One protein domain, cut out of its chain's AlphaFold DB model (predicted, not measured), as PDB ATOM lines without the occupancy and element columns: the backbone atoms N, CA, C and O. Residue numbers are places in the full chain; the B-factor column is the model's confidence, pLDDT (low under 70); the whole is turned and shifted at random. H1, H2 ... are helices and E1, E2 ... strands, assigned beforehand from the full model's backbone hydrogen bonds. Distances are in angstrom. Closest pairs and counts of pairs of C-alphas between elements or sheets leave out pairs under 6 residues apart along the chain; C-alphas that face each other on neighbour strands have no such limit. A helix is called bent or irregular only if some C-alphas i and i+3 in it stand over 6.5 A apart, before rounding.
ATOM      1  N   GLU A  13     109.109 125.462  85.319       85.94
ATOM      2  CA  GLU A  13     110.313 124.626  85.284       85.94
ATOM      3  C   GLU A  13     111.179 124.779  86.540       85.94
ATOM      4  O   GLU A  13     111.644 123.775  87.089       85.94
ATOM      5  N   ASP A  14     111.334 126.005  87.047       86.88
ATOM      6  CA  ASP A  14     112.081 126.296  88.274       86.88
ATOM      7  C   ASP A  14     111.382 125.699  89.496       86.88
ATOM      8  O   ASP A  14     112.013 125.031  90.325       86.88
ATOM      9  N   ALA A  15     110.059 125.862  89.580       89.69
ATOM     10  CA  ALA A  15     109.262 125.257  90.640       89.69
ATOM     11  C   ALA A  15     109.349 123.719  90.600       89.69
ATOM     12  O   ALA A  15     109.558 123.066  91.628       89.69
ATOM     13  N   ALA A  16     109.249 123.118  89.409       92.75
ATOM     14  CA  ALA A  16     109.386 121.675  89.234       92.75
ATOM     15  C   ALA A  16     110.796 121.176  89.594       92.75
ATOM     16  O   ALA A  16     110.934 120.123  90.223       92.75
ATOM     17  N   ARG A  17     111.847 121.933  89.248       94.44
ATOM     18  CA  ARG A  17     113.234 121.640  89.639       94.44
ATOM     19  C   ARG A  17     113.386 121.614  91.156       94.44
ATOM     20  O   ARG A  17     113.897 120.629  91.684       94.44
ATOM     21  N   MET A  18     112.905 122.642  91.853       95.56
ATOM     22  CA  MET A  18     112.996 122.719  93.314       95.56
ATOM     23  C   MET A  18     112.215 121.595  94.007       95.56
ATOM     24  O   MET A  18     112.712 121.004  94.963       95.56
ATOM     25  N   ARG A  19     111.046 121.202  93.483       96.12
ATOM     26  CA  ARG A  19     110.308 120.029  93.988       96.12
ATOM     27  C   ARG A  19     111.076 118.722  93.798       96.12
ATOM     28  O   ARG A  19     111.132 117.911  94.720       96.12
ATOM     29  N   ARG A  20     111.717 118.519  92.639       96.50
ATOM     30  CA  ARG A  20     112.606 117.361  92.421       96.50
ATOM     31  C   ARG A  20     113.781 117.370  93.400       96.50
ATOM     32  O   ARG A  20     114.105 116.324  93.954       96.50
ATOM     33  N   ALA A  21     114.371 118.539  93.647       96.56
ATOM     34  CA  ALA A  21     115.442 118.707  94.623       96.56
ATOM     35  C   ALA A  21     114.980 118.335  96.044       96.56
ATOM     36  O   ALA A  21     115.669 117.575  96.720       96.56
ATOM     37  N   LEU A  22     113.781 118.759  96.461       97.38
ATOM     38  CA  LEU A  22     113.183 118.363  97.741       97.38
ATOM     39  C   LEU A  22     112.954 116.848  97.839       97.38
ATOM     40  O   LEU A  22     113.248 116.248  98.870       97.38
ATOM     41  N   THR A  23     112.484 116.204  96.769       97.38
ATOM     42  CA  THR A  23     112.320 114.740  96.724       97.38
ATOM     43  C   THR A  23     113.660 114.002  96.803       97.38
ATOM     44  O   THR A  23     113.755 112.941  97.421       97.38
ATOM     45  N   THR A  24     114.715 114.533  96.185       97.75
ATOM     46  CA  THR A  24     116.077 113.988  96.316       97.75
ATOM     47  C   THR A  24     116.606 114.158  97.737       97.75
ATOM     48  O   THR A  24     117.081 113.183  98.314       97.75
ATOM     49  N   ALA A  25     116.434 115.337  98.333       97.56
ATOM     50  CA  ALA A  25     116.799 115.613  99.719       97.56
ATOM     51  C   ALA A  25     116.094 114.678 100.709       97.56
ATOM     52  O   ALA A  25     116.737 114.087 101.570       97.56
ATOM     53  N   ALA A  26     114.781 114.501 100.551       97.88
ATOM     54  CA  ALA A  26     113.971 113.619 101.381       97.88
ATOM     55  C   ALA A  26     114.475 112.170 101.346       97.88
ATOM     56  O   ALA A  26     114.608 111.540 102.391       97.88
ATOM     57  N   ARG A  27     114.818 111.661 100.155       97.88
ATOM     58  CA  ARG A  27     115.406 110.323  99.995       97.88
ATOM     59  C   ARG A  27     116.793 110.228 100.625       97.88
ATOM     60  O   ARG A  27     117.042 109.294 101.377       97.88
ATOM     61  N   GLY A  28     117.671 111.194 100.351       97.31
ATOM     62  CA  GLY A  28     119.043 111.200 100.866       97.31
ATOM     63  C   GLY A  28     119.120 111.309 102.390       97.31
ATOM     64  O   GLY A  28     119.959 110.668 103.010       97.31
ATOM     65  N   LEU A  29     118.203 112.063 102.998       97.19
ATOM     66  CA  LEU A  29     118.104 112.236 104.448       97.19
ATOM     67  C   LEU A  29     117.125 111.254 105.110       97.19
ATOM     68  O   LEU A  29     116.923 111.332 106.318       97.19
ATOM     69  N   GLN A  30     116.534 110.336 104.334       97.50
ATOM     70  CA  GLN A  30     115.612 109.291 104.796       97.50
ATOM     71  C   GLN A  30     114.417 109.831 105.600       97.50
ATOM     72  O   GLN A  30     114.038 109.297 106.641       97.50
ATOM     73  N   VAL A  31     113.799 110.903 105.104       97.69
ATOM     74  CA  VAL A  31     112.627 111.537 105.720       97.69
ATOM     75  C   VAL A  31     111.454 111.618 104.748       97.69
ATOM     76  O   VAL A  31     111.628 111.626 103.531       97.69
ATOM     77  N   THR A  32     110.236 111.732 105.280       97.56
ATOM     78  CA  THR A  32     109.008 111.884 104.481       97.56
ATOM     79  C   THR A  32     108.391 113.266 104.707       97.56
ATOM     80  O   THR A  32     107.790 113.498 105.760       97.56
ATOM     81  N   PRO A  33     108.525 114.205 103.748       96.50
ATOM     82  CA  PRO A  33     107.919 115.522 103.860       96.50
ATOM     83  C   PRO A  33     106.393 115.483 103.719       96.50
ATOM     84  O   PRO A  33     105.854 114.885 102.787       96.50
ATOM     85  N   VAL A  34     105.698 116.178 104.613       95.00
ATOM     86  CA  VAL A  34     104.238 116.263 104.720       95.00
ATOM     87  C   VAL A  34     103.783 117.718 104.849       95.00
ATOM     88  O   VAL A  34     104.569 118.609 105.173       95.00
ATOM     89  N   GLY A  35     102.494 117.965 104.606       91.75
ATOM     90  CA  GLY A  35     101.904 119.299 104.735       91.75
ATOM     91  C   GLY A  35     102.286 120.265 103.601       91.75
ATOM     92  O   GLY A  35     102.795 119.817 102.565       91.75
ATOM     93  N   PRO A  36     102.000 121.568 103.771       91.94
ATOM     94  CA  PRO A  36     102.166 122.570 102.721       91.94
ATOM     95  C   PRO A  36     103.638 122.838 102.380       91.94
ATOM     96  O   PRO A  36     104.531 122.661 103.209       91.94
ATOM     97  N   GLU A  37     103.873 123.275 101.141       93.44
ATOM     98  CA  GLU A  37     105.152 123.834 100.696       93.44
ATOM     99  C   GLU A  37     105.312 125.262 101.217       93.44
ATOM    100  O   GLU A  37     104.388 126.070 101.111       93.44
ATOM    101  N   VAL A  38     106.500 125.589 101.719       89.75
ATOM    102  CA  VAL A  38     106.877 126.959 102.075       89.75
ATOM    103  C   VAL A  38     108.038 127.382 101.186       89.75
ATOM    104  O   VAL A  38     109.107 126.773 101.215       89.75
ATOM    105  N   TRP A  39     107.803 128.411 100.377       88.31
ATOM    106  CA  TRP A  39     108.767 128.943  99.418       88.31
ATOM    107  C   TRP A  39     109.453 130.177  99.996       88.31
ATOM    108  O   TRP A  39     108.789 131.071 100.519       88.31
ATOM    109  N   GLY A  40     110.780 130.228  99.902       80.69
ATOM    110  CA  GLY A  40     111.540 131.417 100.277       80.69
ATOM    111  C   GLY A  40     111.635 132.444  99.156       80.69
ATOM    112  O   GLY A  40     111.042 132.299  98.086       80.69
ATOM    113  N   TRP A  41     112.429 133.480  99.417       74.88
ATOM    114  CA  TRP A  41     112.637 134.616  98.524       74.88
ATOM    115  C   TRP A  41     112.962 134.190  97.084       74.88
ATOM    116  O   TRP A  41     113.939 133.472  96.848       74.88
ATOM    117  N   GLN A  42     112.140 134.636  96.127       75.38
ATOM    118  CA  GLN A  42     112.275 134.339  94.690       75.38
ATOM    119  C   GLN A  42     112.384 132.832  94.376       75.38
ATOM    120  O   GLN A  42     112.988 132.431  93.384       75.38
ATOM    121  N   GLY A  43     111.833 131.977  95.243       82.12
ATOM    122  CA  GLY A  43     111.867 130.524  95.097       82.12
ATOM    123  C   GLY A  43     113.257 129.889  95.212       82.12
ATOM    124  O   GLY A  43     113.432 128.733  94.828       82.12
ATOM    125  N   ARG A  44     114.239 130.611  95.773       84.88
ATOM    126  CA  ARG A  44     115.590 130.090  96.055       84.88
ATOM    127  C   ARG A  44     115.569 128.923  97.046       84.88
ATOM    128  O   ARG A  44     116.448 128.060  97.001       84.88
ATOM    129  N   THR A  45     114.586 128.902  97.945       90.69
ATOM    130  CA  THR A  45     114.428 127.849  98.948       90.69
ATOM    131  C   THR A  45     113.029 127.247  98.923       90.69
ATOM    132  O   THR A  45     112.046 127.920  98.602       90.69
ATOM    133  N   LEU A  46     112.951 125.963  99.267       94.56
ATOM    134  CA  LEU A  46     111.710 125.210  99.414       94.56
ATOM    135  C   LEU A  46     111.778 124.368 100.688       94.56
ATOM    136  O   LEU A  46     112.698 123.567 100.853       94.56
ATOM    137  N   GLY A  47     110.805 124.541 101.578       95.12
ATOM    138  CA  GLY A  47     110.725 123.836 102.851       95.12
ATOM    139  C   GLY A  47     109.418 123.076 103.053       95.12
ATOM    140  O   GLY A  47     108.363 123.497 102.571       95.12
ATOM    141  N   ARG A  48     109.495 121.954 103.776       96.38
ATOM    142  CA  ARG A  48     108.349 121.147 104.224       96.38
ATOM    143  C   ARG A  48     108.647 120.464 105.560       96.38
ATOM    144  O   ARG A  48     109.778 120.066 105.842       96.38
ATOM    145  N   ARG A  49     107.603 120.248 106.362       97.00
ATOM    146  CA  ARG A  49     107.686 119.469 107.606       97.00
ATOM    147  C   ARG A  49     107.991 118.010 107.284       97.00
ATOM    148  O   ARG A  49     107.383 117.458 106.381       97.00
ATOM    149  N   ALA A  50     108.849 117.359 108.061       96.69
ATOM    150  CA  ALA A  50     109.102 115.924 107.979       96.69
ATOM    151  C   ALA A  50     109.213 115.326 109.394       96.69
ATOM    152  O   ALA A  50     110.241 115.441 110.066       96.69
ATOM    153  N   GLY A  51     108.120 114.732 109.887       94.69
ATOM    154  CA  GLY A  51     108.022 114.236 111.265       94.69
ATOM    155  C   GLY A  51     108.177 115.354 112.308       94.69
ATOM    156  O   GLY A  51     107.387 116.304 112.333       94.69
ATOM    157  N   THR A  52     109.198 115.225 113.166       95.56
ATOM    158  CA  THR A  52     109.621 116.228 114.172       95.56
ATOM    159  C   THR A  52     110.712 117.173 113.656       95.56
ATOM    160  O   THR A  52     111.376 117.847 114.443       95.56
ATOM    161  N   SER A  53     110.918 117.209 112.339       97.06
ATOM    162  CA  SER A  53     111.938 118.024 111.684       97.06
ATOM    163  C   SER A  53     111.328 118.929 110.612       97.06
ATOM    164  O   SER A  53     110.215 118.699 110.128       97.06
ATOM    165  N   TRP A  54     112.080 119.945 110.214       96.81
ATOM    166  CA  TRP A  54     111.818 120.788 109.058       96.81
ATOM    167  C   TRP A  54     112.901 120.544 108.006       96.81
ATOM    168  O   TRP A  54     114.085 120.749 108.277       96.81
ATOM    169  N   LEU A  55     112.502 120.067 106.826       97.75
ATOM    170  CA  LEU A  55     113.396 119.872 105.688       97.75
ATOM    171  C   LEU A  55     113.340 121.116 104.807       97.75
ATOM    172  O   LEU A  55     112.278 121.434 104.274       97.75
ATOM    173  N   ARG A  56     114.477 121.779 104.615       95.88
ATOM    174  CA  ARG A  56     114.627 122.958 103.753       95.88
ATOM    175  C   ARG A  56     115.698 122.690 102.707       95.88
ATOM    176  O   ARG A  56     116.790 122.261 103.053       95.88
ATOM    177  N   VAL A  57     115.392 122.946 101.441       95.38
ATOM    178  CA  VAL A  57     116.362 122.896 100.341       95.38
ATOM    179  C   VAL A  57     116.631 124.304  99.851       95.38
ATOM    180  O   VAL A  57     115.688 125.029  99.541       95.38
ATOM    181  N   VAL A  58     117.905 124.668  99.748       92.56
ATOM    182  CA  VAL A  58     118.395 125.874  99.075       92.56
ATOM    183  C   VAL A  58     119.063 125.485  97.762       92.56
ATOM    184  O   VAL A  58     119.711 124.442  97.671       92.56
ATOM    185  N   SER A  59     118.886 126.311  96.732       90.88
ATOM    186  CA  SER A  59     119.576 126.171  95.451       90.88
ATOM    187  C   SER A  59     120.373 127.430  95.121       90.88
ATOM    188  O   SER A  59     119.962 128.547  95.440       90.88
ATOM    189  N   ALA A  60     121.514 127.246  94.466       88.19
ATOM    190  CA  ALA A  60     122.310 128.306  93.865       88.19
ATOM    191  C   ALA A  60     122.864 127.808  92.521       88.19
ATOM    192  O   ALA A  60     123.033 126.597  92.352       88.19
ATOM    193  N   PRO A  61     123.157 128.703  91.562       86.69
ATOM    194  CA  PRO A  61     123.969 128.341  90.402       86.69
ATOM    195  C   PRO A  61     125.280 127.681  90.849       86.69
ATOM    196  O   PRO A  61     125.860 128.118  91.845       86.69
ATOM    197  N   SER A  62     125.732 126.631  90.161       84.31
ATOM    198  CA  SER A  62     126.881 125.816  90.595       84.31
ATOM    199  C   SER A  62     128.166 126.634  90.755       84.31
ATOM    200  O   SER A  62     128.958 126.387  91.656       84.31
ATOM    201  N   GLU A  63     128.359 127.663  89.932       77.75
ATOM    202  CA  GLU A  63     129.492 128.590  90.015       77.75
ATOM    203  C   GLU A  63     129.417 129.551  91.214       77.75
ATOM    204  O   GLU A  63     130.393 130.216  91.552       77.75
ATOM    205  N   LYS A  64     128.252 129.623  91.865       69.94
ATOM    206  CA  LYS A  64     127.990 130.386  93.094       69.94
ATOM    207  C   LYS A  64     127.739 129.468  94.293       69.94
ATOM    208  O   LYS A  64     127.301 129.950  95.338       69.94
ATOM    209  N   ALA A  65     127.960 128.164  94.131       65.38
ATOM    210  CA  ALA A  65     127.829 127.187  95.196       65.38
ATOM    211  C   ALA A  65     128.986 127.330  96.191       65.38
ATOM    212  O   ALA A  65     130.147 127.439  95.798       65.38
ATOM    213  N   GLY A  66     128.660 127.324  97.483       62.94
ATOM    214  CA  GLY A  66     129.617 127.545  98.568       62.94
ATOM    215  C   GLY A  66     129.610 128.970  99.133       62.94
ATOM    216  O   GLY A  66     128.915 129.874  98.660       62.94
ATOM    217  N   GLY A  67     130.368 129.169 100.210       62.25
ATOM    218  CA  GLY A  67     130.488 130.459 100.889       62.25
ATOM    219  C   GLY A  67     129.408 130.729 101.944       62.25
ATOM    220  O   GLY A  67     128.712 129.836 102.425       62.25
ATOM    221  N   ARG A  68     129.289 132.001 102.353       60.09
ATOM    222  CA  ARG A  68     128.641 132.388 103.623       60.09
ATOM    223  C   ARG A  68     127.182 131.938 103.741       60.09
ATOM    224  O   ARG A  68     126.830 131.349 104.761       60.09
ATOM    225  N   LEU A  69     126.368 132.153 102.709       59.56
ATOM    226  CA  LEU A  69     124.952 131.763 102.719       59.56
ATOM    227  C   LEU A  69     124.744 130.243 102.620       59.56
ATOM    228  O   LEU A  69     123.657 129.764 102.903       59.56
ATOM    229  N   TRP A  70     125.764 129.491 102.203       79.06
ATOM    230  CA  TRP A  70     125.681 128.043 102.025       79.06
ATOM    231  C   TRP A  70     125.966 127.286 103.323       79.06
ATOM    232  O   TRP A  70     125.277 126.336 103.664       79.06
ATOM    233  N   GLU A  71     126.974 127.730 104.075       85.94
ATOM    234  CA  GLU A  71     127.440 127.057 105.298       85.94
ATOM    235  C   GLU A  71     126.860 127.670 106.584       85.94
ATOM    236  O   GLU A  71     127.114 127.173 107.682       85.94
ATOM    237  N   GLY A  72     126.106 128.770 106.463       89.94
ATOM    238  CA  GLY A  72     125.675 129.610 107.583       89.94
ATOM    239  C   GLY A  72     124.972 128.842 108.697       89.94
ATOM    240  O   GLY A  72     125.448 128.881 109.834       89.94
ATOM    241  N   THR A  73     123.926 128.081 108.370       92.06
ATOM    242  CA  THR A  73     123.145 127.315 109.352       92.06
ATOM    243  C   THR A  73     124.000 126.295 110.105       92.06
ATOM    244  O   THR A  73     123.932 126.215 111.332       92.06
ATOM    245  N   ALA A  74     124.835 125.522 109.401       92.50
ATOM    246  CA  ALA A  74     125.672 124.494 110.028       92.50
ATOM    247  C   ALA A  74     126.771 125.090 110.915       92.50
ATOM    248  O   ALA A  74     127.013 124.605 112.025       92.50
ATOM    249  N   LEU A  75     127.394 126.181 110.465       93.69
ATOM    250  CA  LEU A  75     128.375 126.902 111.268       93.69
ATOM    251  C   LEU A  75     127.720 127.560 112.488       93.69
ATOM    252  O   LEU A  75     128.302 127.520 113.568       93.69
ATOM    253  N   ALA A  76     126.504 128.101 112.360       95.25
ATOM    254  CA  ALA A  76     125.759 128.642 113.495       95.25
ATOM    255  C   ALA A  76     125.411 127.552 114.516       95.25
ATOM    256  O   ALA A  76     125.538 127.766 115.720       95.25
ATOM    257  N   ASP A  77     124.986 126.365 114.065       95.12
ATOM    258  CA  ASP A  77     124.673 125.249 114.962       95.12
ATOM    259  C   ASP A  77     125.883 124.842 115.821       95.12
ATOM    260  O   ASP A  77     125.713 124.588 117.014       95.12
ATOM    261  N   THR A  78     127.085 124.907 115.242       94.69
ATOM    262  CA  THR A  78     128.349 124.558 115.906       94.69
ATOM    263  C   THR A  78     128.902 125.685 116.786       94.69
ATOM    264  O   THR A  78     129.264 125.444 117.933       94.69
ATOM    265  N   ALA A  79     128.990 126.911 116.261       96.06
ATOM    266  CA  ALA A  79     129.752 127.999 116.881       96.06
ATOM    267  C   ALA A  79     128.942 128.845 117.874       96.06
ATOM    268  O   ALA A  79     129.494 129.371 118.838       96.06
ATOM    269  N   VAL A  80     127.635 129.006 117.648       97.56
ATOM    270  CA  VAL A  80     126.803 129.879 118.486       97.56
ATOM    271  C   VAL A  80     126.395 129.122 119.763       97.56
ATOM    272  O   VAL A  80     125.977 127.966 119.693       97.56
ATOM    273  N   PRO A  81     126.454 129.709 120.968       97.06
ATOM    274  CA  PRO A  81     126.042 129.010 122.185       97.06
ATOM    275  C   PRO A  81     124.530 128.735 122.194       97.06
ATOM    276  O   PRO A  81     123.745 129.452 121.577       97.06
ATOM    277  N   ARG A  82     124.087 127.683 122.895       95.12
ATOM    278  CA  ARG A  82     122.651 127.321 122.978       95.12
ATOM    279  C   ARG A  82     121.815 128.285 123.823       95.12
ATOM    280  O   ARG A  82     120.595 128.231 123.743       95.12
ATOM    281  N   SER A  83     122.461 129.185 124.569       96.44
ATOM    282  CA  SER A  83     121.806 130.341 125.193       96.44
ATOM    283  C   SER A  83     121.203 131.308 124.171       96.44
ATOM    284  O   SER A  83     120.361 132.114 124.543       96.44
ATOM    285  N   VAL A  84     121.606 131.220 122.898       98.38
ATOM    286  CA  VAL A  84     120.957 131.895 121.773       98.38
ATOM    287  C   VAL A  84     119.945 130.921 121.153       98.38
ATOM    288  O   VAL A  84     120.364 129.980 120.461       98.38
ATOM    289  N   PRO A  85     118.631 131.088 121.415       97.56
ATOM    290  CA  PRO A  85     117.622 130.099 121.050       97.56
ATOM    291  C   PRO A  85     117.472 129.981 119.533       97.56
ATOM    292  O   PRO A  85     117.158 130.955 118.850       97.56
ATOM    293  N   ARG A  86     117.686 128.777 118.999       96.81
ATOM    294  CA  ARG A  86     117.593 128.482 117.563       96.81
ATOM    295  C   ARG A  86     117.296 127.000 117.310       96.81
ATOM    296  O   ARG A  86     117.649 126.179 118.163       96.81
ATOM    297  N   PRO A  87     116.716 126.638 116.149       95.56
ATOM    298  CA  PRO A  87     116.514 125.240 115.777       95.56
ATOM    299  C   PRO A  87     117.843 124.482 115.713       95.56
ATOM    300  O   PRO A  87     118.824 124.993 115.169       95.56
ATOM    301  N   ARG A  88     117.882 123.245 116.223       95.38
ATOM    302  CA  ARG A  88     119.052 122.372 116.041       95.38
ATOM    303  C   ARG A  88     119.144 121.883 114.602       95.38
ATOM    304  O   ARG A  88     118.158 121.366 114.072       95.38
ATOM    305  N   LEU A  89     120.327 121.959 114.001       96.50
ATOM    306  CA  LEU A  89     120.604 121.232 112.764       96.50
ATOM    307  C   LEU A  89     120.797 119.746 113.098       96.50
ATOM    308  O   LEU A  89     121.646 119.389 113.907       96.50
ATOM    309  N   ARG A  90     119.982 118.874 112.502       96.12
ATOM    310  CA  ARG A  90     120.042 117.420 112.719       96.12
ATOM    311  C   ARG A  90     120.928 116.736 111.693       96.12
ATOM    312  O   ARG A  90     121.669 115.824 112.036       96.12
ATOM    313  N   ASN A  91     120.803 117.146 110.437       96.25
ATOM    314  CA  ASN A  91     121.591 116.620 109.333       96.25
ATOM    315  C   ASN A  91     121.552 117.600 108.152       96.25
ATOM    316  O   ASN A  91     120.652 118.442 108.075       96.25
ATOM    317  N   PHE A  92     122.491 117.481 107.221       95.44
ATOM    318  CA  PHE A  92     122.455 118.197 105.953       95.44
ATOM    319  C   PHE A  92     123.047 117.347 104.825       95.44
ATOM    320  O   PHE A  92     123.764 116.380 105.069       95.44
ATOM    321  N   LEU A  93     122.723 117.698 103.585       94.38
ATOM    322  CA  LEU A  93     123.223 117.030 102.387       94.38
ATOM    323  C   LEU A  93     123.491 118.068 101.301       94.38
ATOM    324  O   LEU A  93     122.588 118.828 100.955       94.38
ATOM    325  N   ASP A  94     124.690 118.049 100.731       93.94
ATOM    326  CA  ASP A  94     125.058 118.852  99.566       93.94
ATOM    327  C   ASP A  94     125.111 117.964  98.315       93.94
ATOM    328  O   ASP A  94     125.613 116.839  98.356       93.94
ATOM    329  N   TRP A  95     124.601 118.455  97.185       94.25
ATOM    330  CA  TRP A  95     124.777 117.803  95.886       94.25
ATOM    331  C   TRP A  95     124.691 118.815  94.745       94.25
ATOM    332  O   TRP A  95     124.185 119.925  94.897       94.25
ATOM    333  N   THR A  96     125.160 118.415  93.566       92.50
ATOM    334  CA  THR A  96     125.055 119.216  92.342       92.50
ATOM    335  C   THR A  96     124.214 118.474  91.310       92.50
ATOM    336  O   THR A  96     124.296 117.254  91.187       92.50
ATOM    337  N   GLY A  97     123.370 119.210  90.591       88.44
ATOM    338  CA  GLY A  97     122.507 118.692  89.535       88.44
ATOM    339  C   GLY A  97     122.480 119.646  88.347       88.44
ATOM    340  O   GLY A  97     121.704 120.604  88.336       88.44
ATOM    341  N   GLY A  98     123.313 119.365  87.342       88.44
ATOM    342  CA  GLY A  98     123.474 120.222  86.168       88.44
ATOM    343  C   GLY A  98     124.056 121.596  86.545       88.44
ATOM    344  O   GLY A  98     125.071 121.638  87.243       88.44
ATOM    345  N   PRO A  99     123.434 122.715  86.125       90.38
ATOM    346  CA  PRO A  99     123.946 124.064  86.382       90.38
ATOM    347  C   PRO A  99     123.630 124.598  87.790       90.38
ATOM    348  O   PRO A  99     123.887 125.766  88.069       90.38
ATOM    349  N   TYR A 100     123.056 123.775  88.674       91.62
ATOM    350  CA  TYR A 100     122.703 124.169  90.035       91.62
ATOM    351  C   TYR A 100     123.337 123.247  91.072       91.62
ATOM    352  O   TYR A 100     123.312 122.021  90.928       91.62
ATOM    353  N   SER A 101     123.775 123.836  92.177       93.12
ATOM    354  CA  SER A 101     124.049 123.123  93.419       93.12
ATOM    355  C   SER A 101     122.886 123.286  94.387       93.12
ATOM    356  O   SER A 101     122.122 124.258  94.334       93.12
ATOM    357  N   TYR A 102     122.751 122.309  95.276       93.75
ATOM    358  CA  TYR A 102     121.689 122.227  96.265       93.75
ATOM    359  C   TYR A 102     122.256 121.833  97.615       93.75
ATOM    360  O   TYR A 102     123.136 120.974  97.700       93.75
ATOM    361  N   ARG A 103     121.692 122.426  98.660       94.44
ATOM    362  CA  ARG A 103     121.899 121.997 100.035       94.44
ATOM    363  C   ARG A 103     120.553 121.745 100.669       94.44
ATOM    364  O   ARG A 103     119.657 122.585 100.601       94.44
ATOM    365  N   ALA A 104     120.410 120.577 101.265       95.94
ATOM    366  CA  ALA A 104     119.284 120.233 102.104       95.94
ATOM    367  C   ALA A 104     119.705 120.313 103.561       95.94
ATOM    368  O   ALA A 104     120.718 119.736 103.939       95.94
ATOM    369  N   GLU A 105     118.899 120.971 104.376       96.19
ATOM    370  CA  GLU A 105     119.101 121.096 105.812       96.19
ATOM    371  C   GLU A 105     117.881 120.522 106.523       96.19
ATOM    372  O   GLU A 105     116.741 120.915 106.258       96.19
ATOM    373  N   LEU A 106     118.125 119.566 107.417       97.50
ATOM    374  CA  LEU A 106     117.114 118.988 108.286       97.50
ATOM    375  C   LEU A 106     117.283 119.590 109.672       97.50
ATOM    376  O   LEU A 106     118.211 119.246 110.401       97.50
ATOM    377  N   THR A 107     116.384 120.491 110.035       97.12
ATOM    378  CA  THR A 107     116.404 121.177 111.331       97.12
ATOM    379  C   THR A 107     115.311 120.641 112.243       97.12
ATOM    380  O   THR A 107     114.376 119.977 111.796       97.12
ATOM    381  N   GLU A 108     115.426 120.886 113.540       96.31
ATOM    382  CA  GLU A 108     114.327 120.688 114.479       96.31
ATOM    383  C   GLU A 108     113.076 121.453 114.029       96.31
ATOM    384  O   GLU A 108     113.150 122.615 113.630       96.31
ATOM    385  N   LEU A 109     111.913 120.797 114.086       95.31
ATOM    386  CA  LEU A 109     110.655 121.466 113.798       95.31
ATOM    387  C   LEU A 109     110.292 122.399 114.951       95.31
ATOM    388  O   LEU A 109     109.977 121.938 116.047       95.31
TER     389      LEU A 109
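This is residues 13 to 109 of the 500 residues of an uncharacterized protein of Streptomyces sp. SFB5A (UniProt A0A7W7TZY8). One twisted sheet of five strands forms a slab with a helix on each face: H1 packs on one face, with most of its close pairs to E3 and E5, and H2 covers the other face on the E5 and E4 side. Residues 79 to 85, of which 79 belongs to H2 and the others to the link from H2 to E4, stick out freely from the body. The printed part has 97 residues with two named helices and five named strands, in the order H1, E1, E2, E3, H2, E4, E5; the sheet order is E1, E2, E3, E5, E4, antiparallel throughout. The class is mixed, helices and strands, and the whole is compact, with a radius of gyration of the C-alphas of 13.1 A and spans of 42 by 31 by 23 A.

The sheet joins E1, residues 34 to 39, E2, residues 45 to 50, E3, residues 53 to 61, E5, residues 100 to 108, and E4, residues 89 to 97. E3 and E5 are antiparallel neighbours at 161 degrees, with N 56 and O 105 2.9 A apart, within hydrogen-bond range. E5 and E4 form a hairpin, with N 93 and O 104 within range at 2.9 A. On the other side of E3, E2 and E3 form a hairpin, with N 48 and O 55 within range at 2.9 A. E1 and E2 form a hairpin too, with N 38 and O 47 within range at 2.9 A. E1, E2 and E3 make a meander, each strand the antiparallel neighbour of the one before. E1 and E4 are the edge strands. H1, residues 13 to 28, is on the sheet; its closest C-alphas to E5 are Ala 25 and Ala 104, 5.8 A, and to E3 Leu 22 and Val 57, 6.1 A. H2, residues 68 to 79, is on the opposite face, at a height over the sheet of 9.8 A, in three layers, helices on both faces of a sheet. It lies over E5 and, only just, E4, on which 3 of its 12 C-alphas fall, and runs along the strands, at 24 degrees to E5 on the local plane. The closest C-alphas of H2 and E4 are Asp 77 and Leu 89, 6.1 A. H1 and H2 are apart. E3, H2 and E4 form a split strand-helix-strand unit, two strands running the same way with E5 between them, and its crossover is right-handed. In H1 every O i to N i+4 pair is within hydrogen-bond range; in H2 6 of 8 are.

H1 begins at C-alpha 13 (110.313, 124.626, 85.284) and is 22.3 A long. E3 is 26.5 A, E4 23.4 A and E5 26.1 A long; E5 ends at C-alpha 108 (114.327, 120.688, 114.479). E1 is 14.5 A, E2 15.9 A and H2 14.0 A. H2 is irregular: C-alphas 70 and 73 are 7.8 A apart.

The C-alphas farthest apart, of Glu 13 and Ser 83, are 41.9 A apart. The printed part has no cut and no long link. Mean pLDDT of the printed part is 91.3; residues 64 to 69, of which 68 and 69 belong to H2, are under 70.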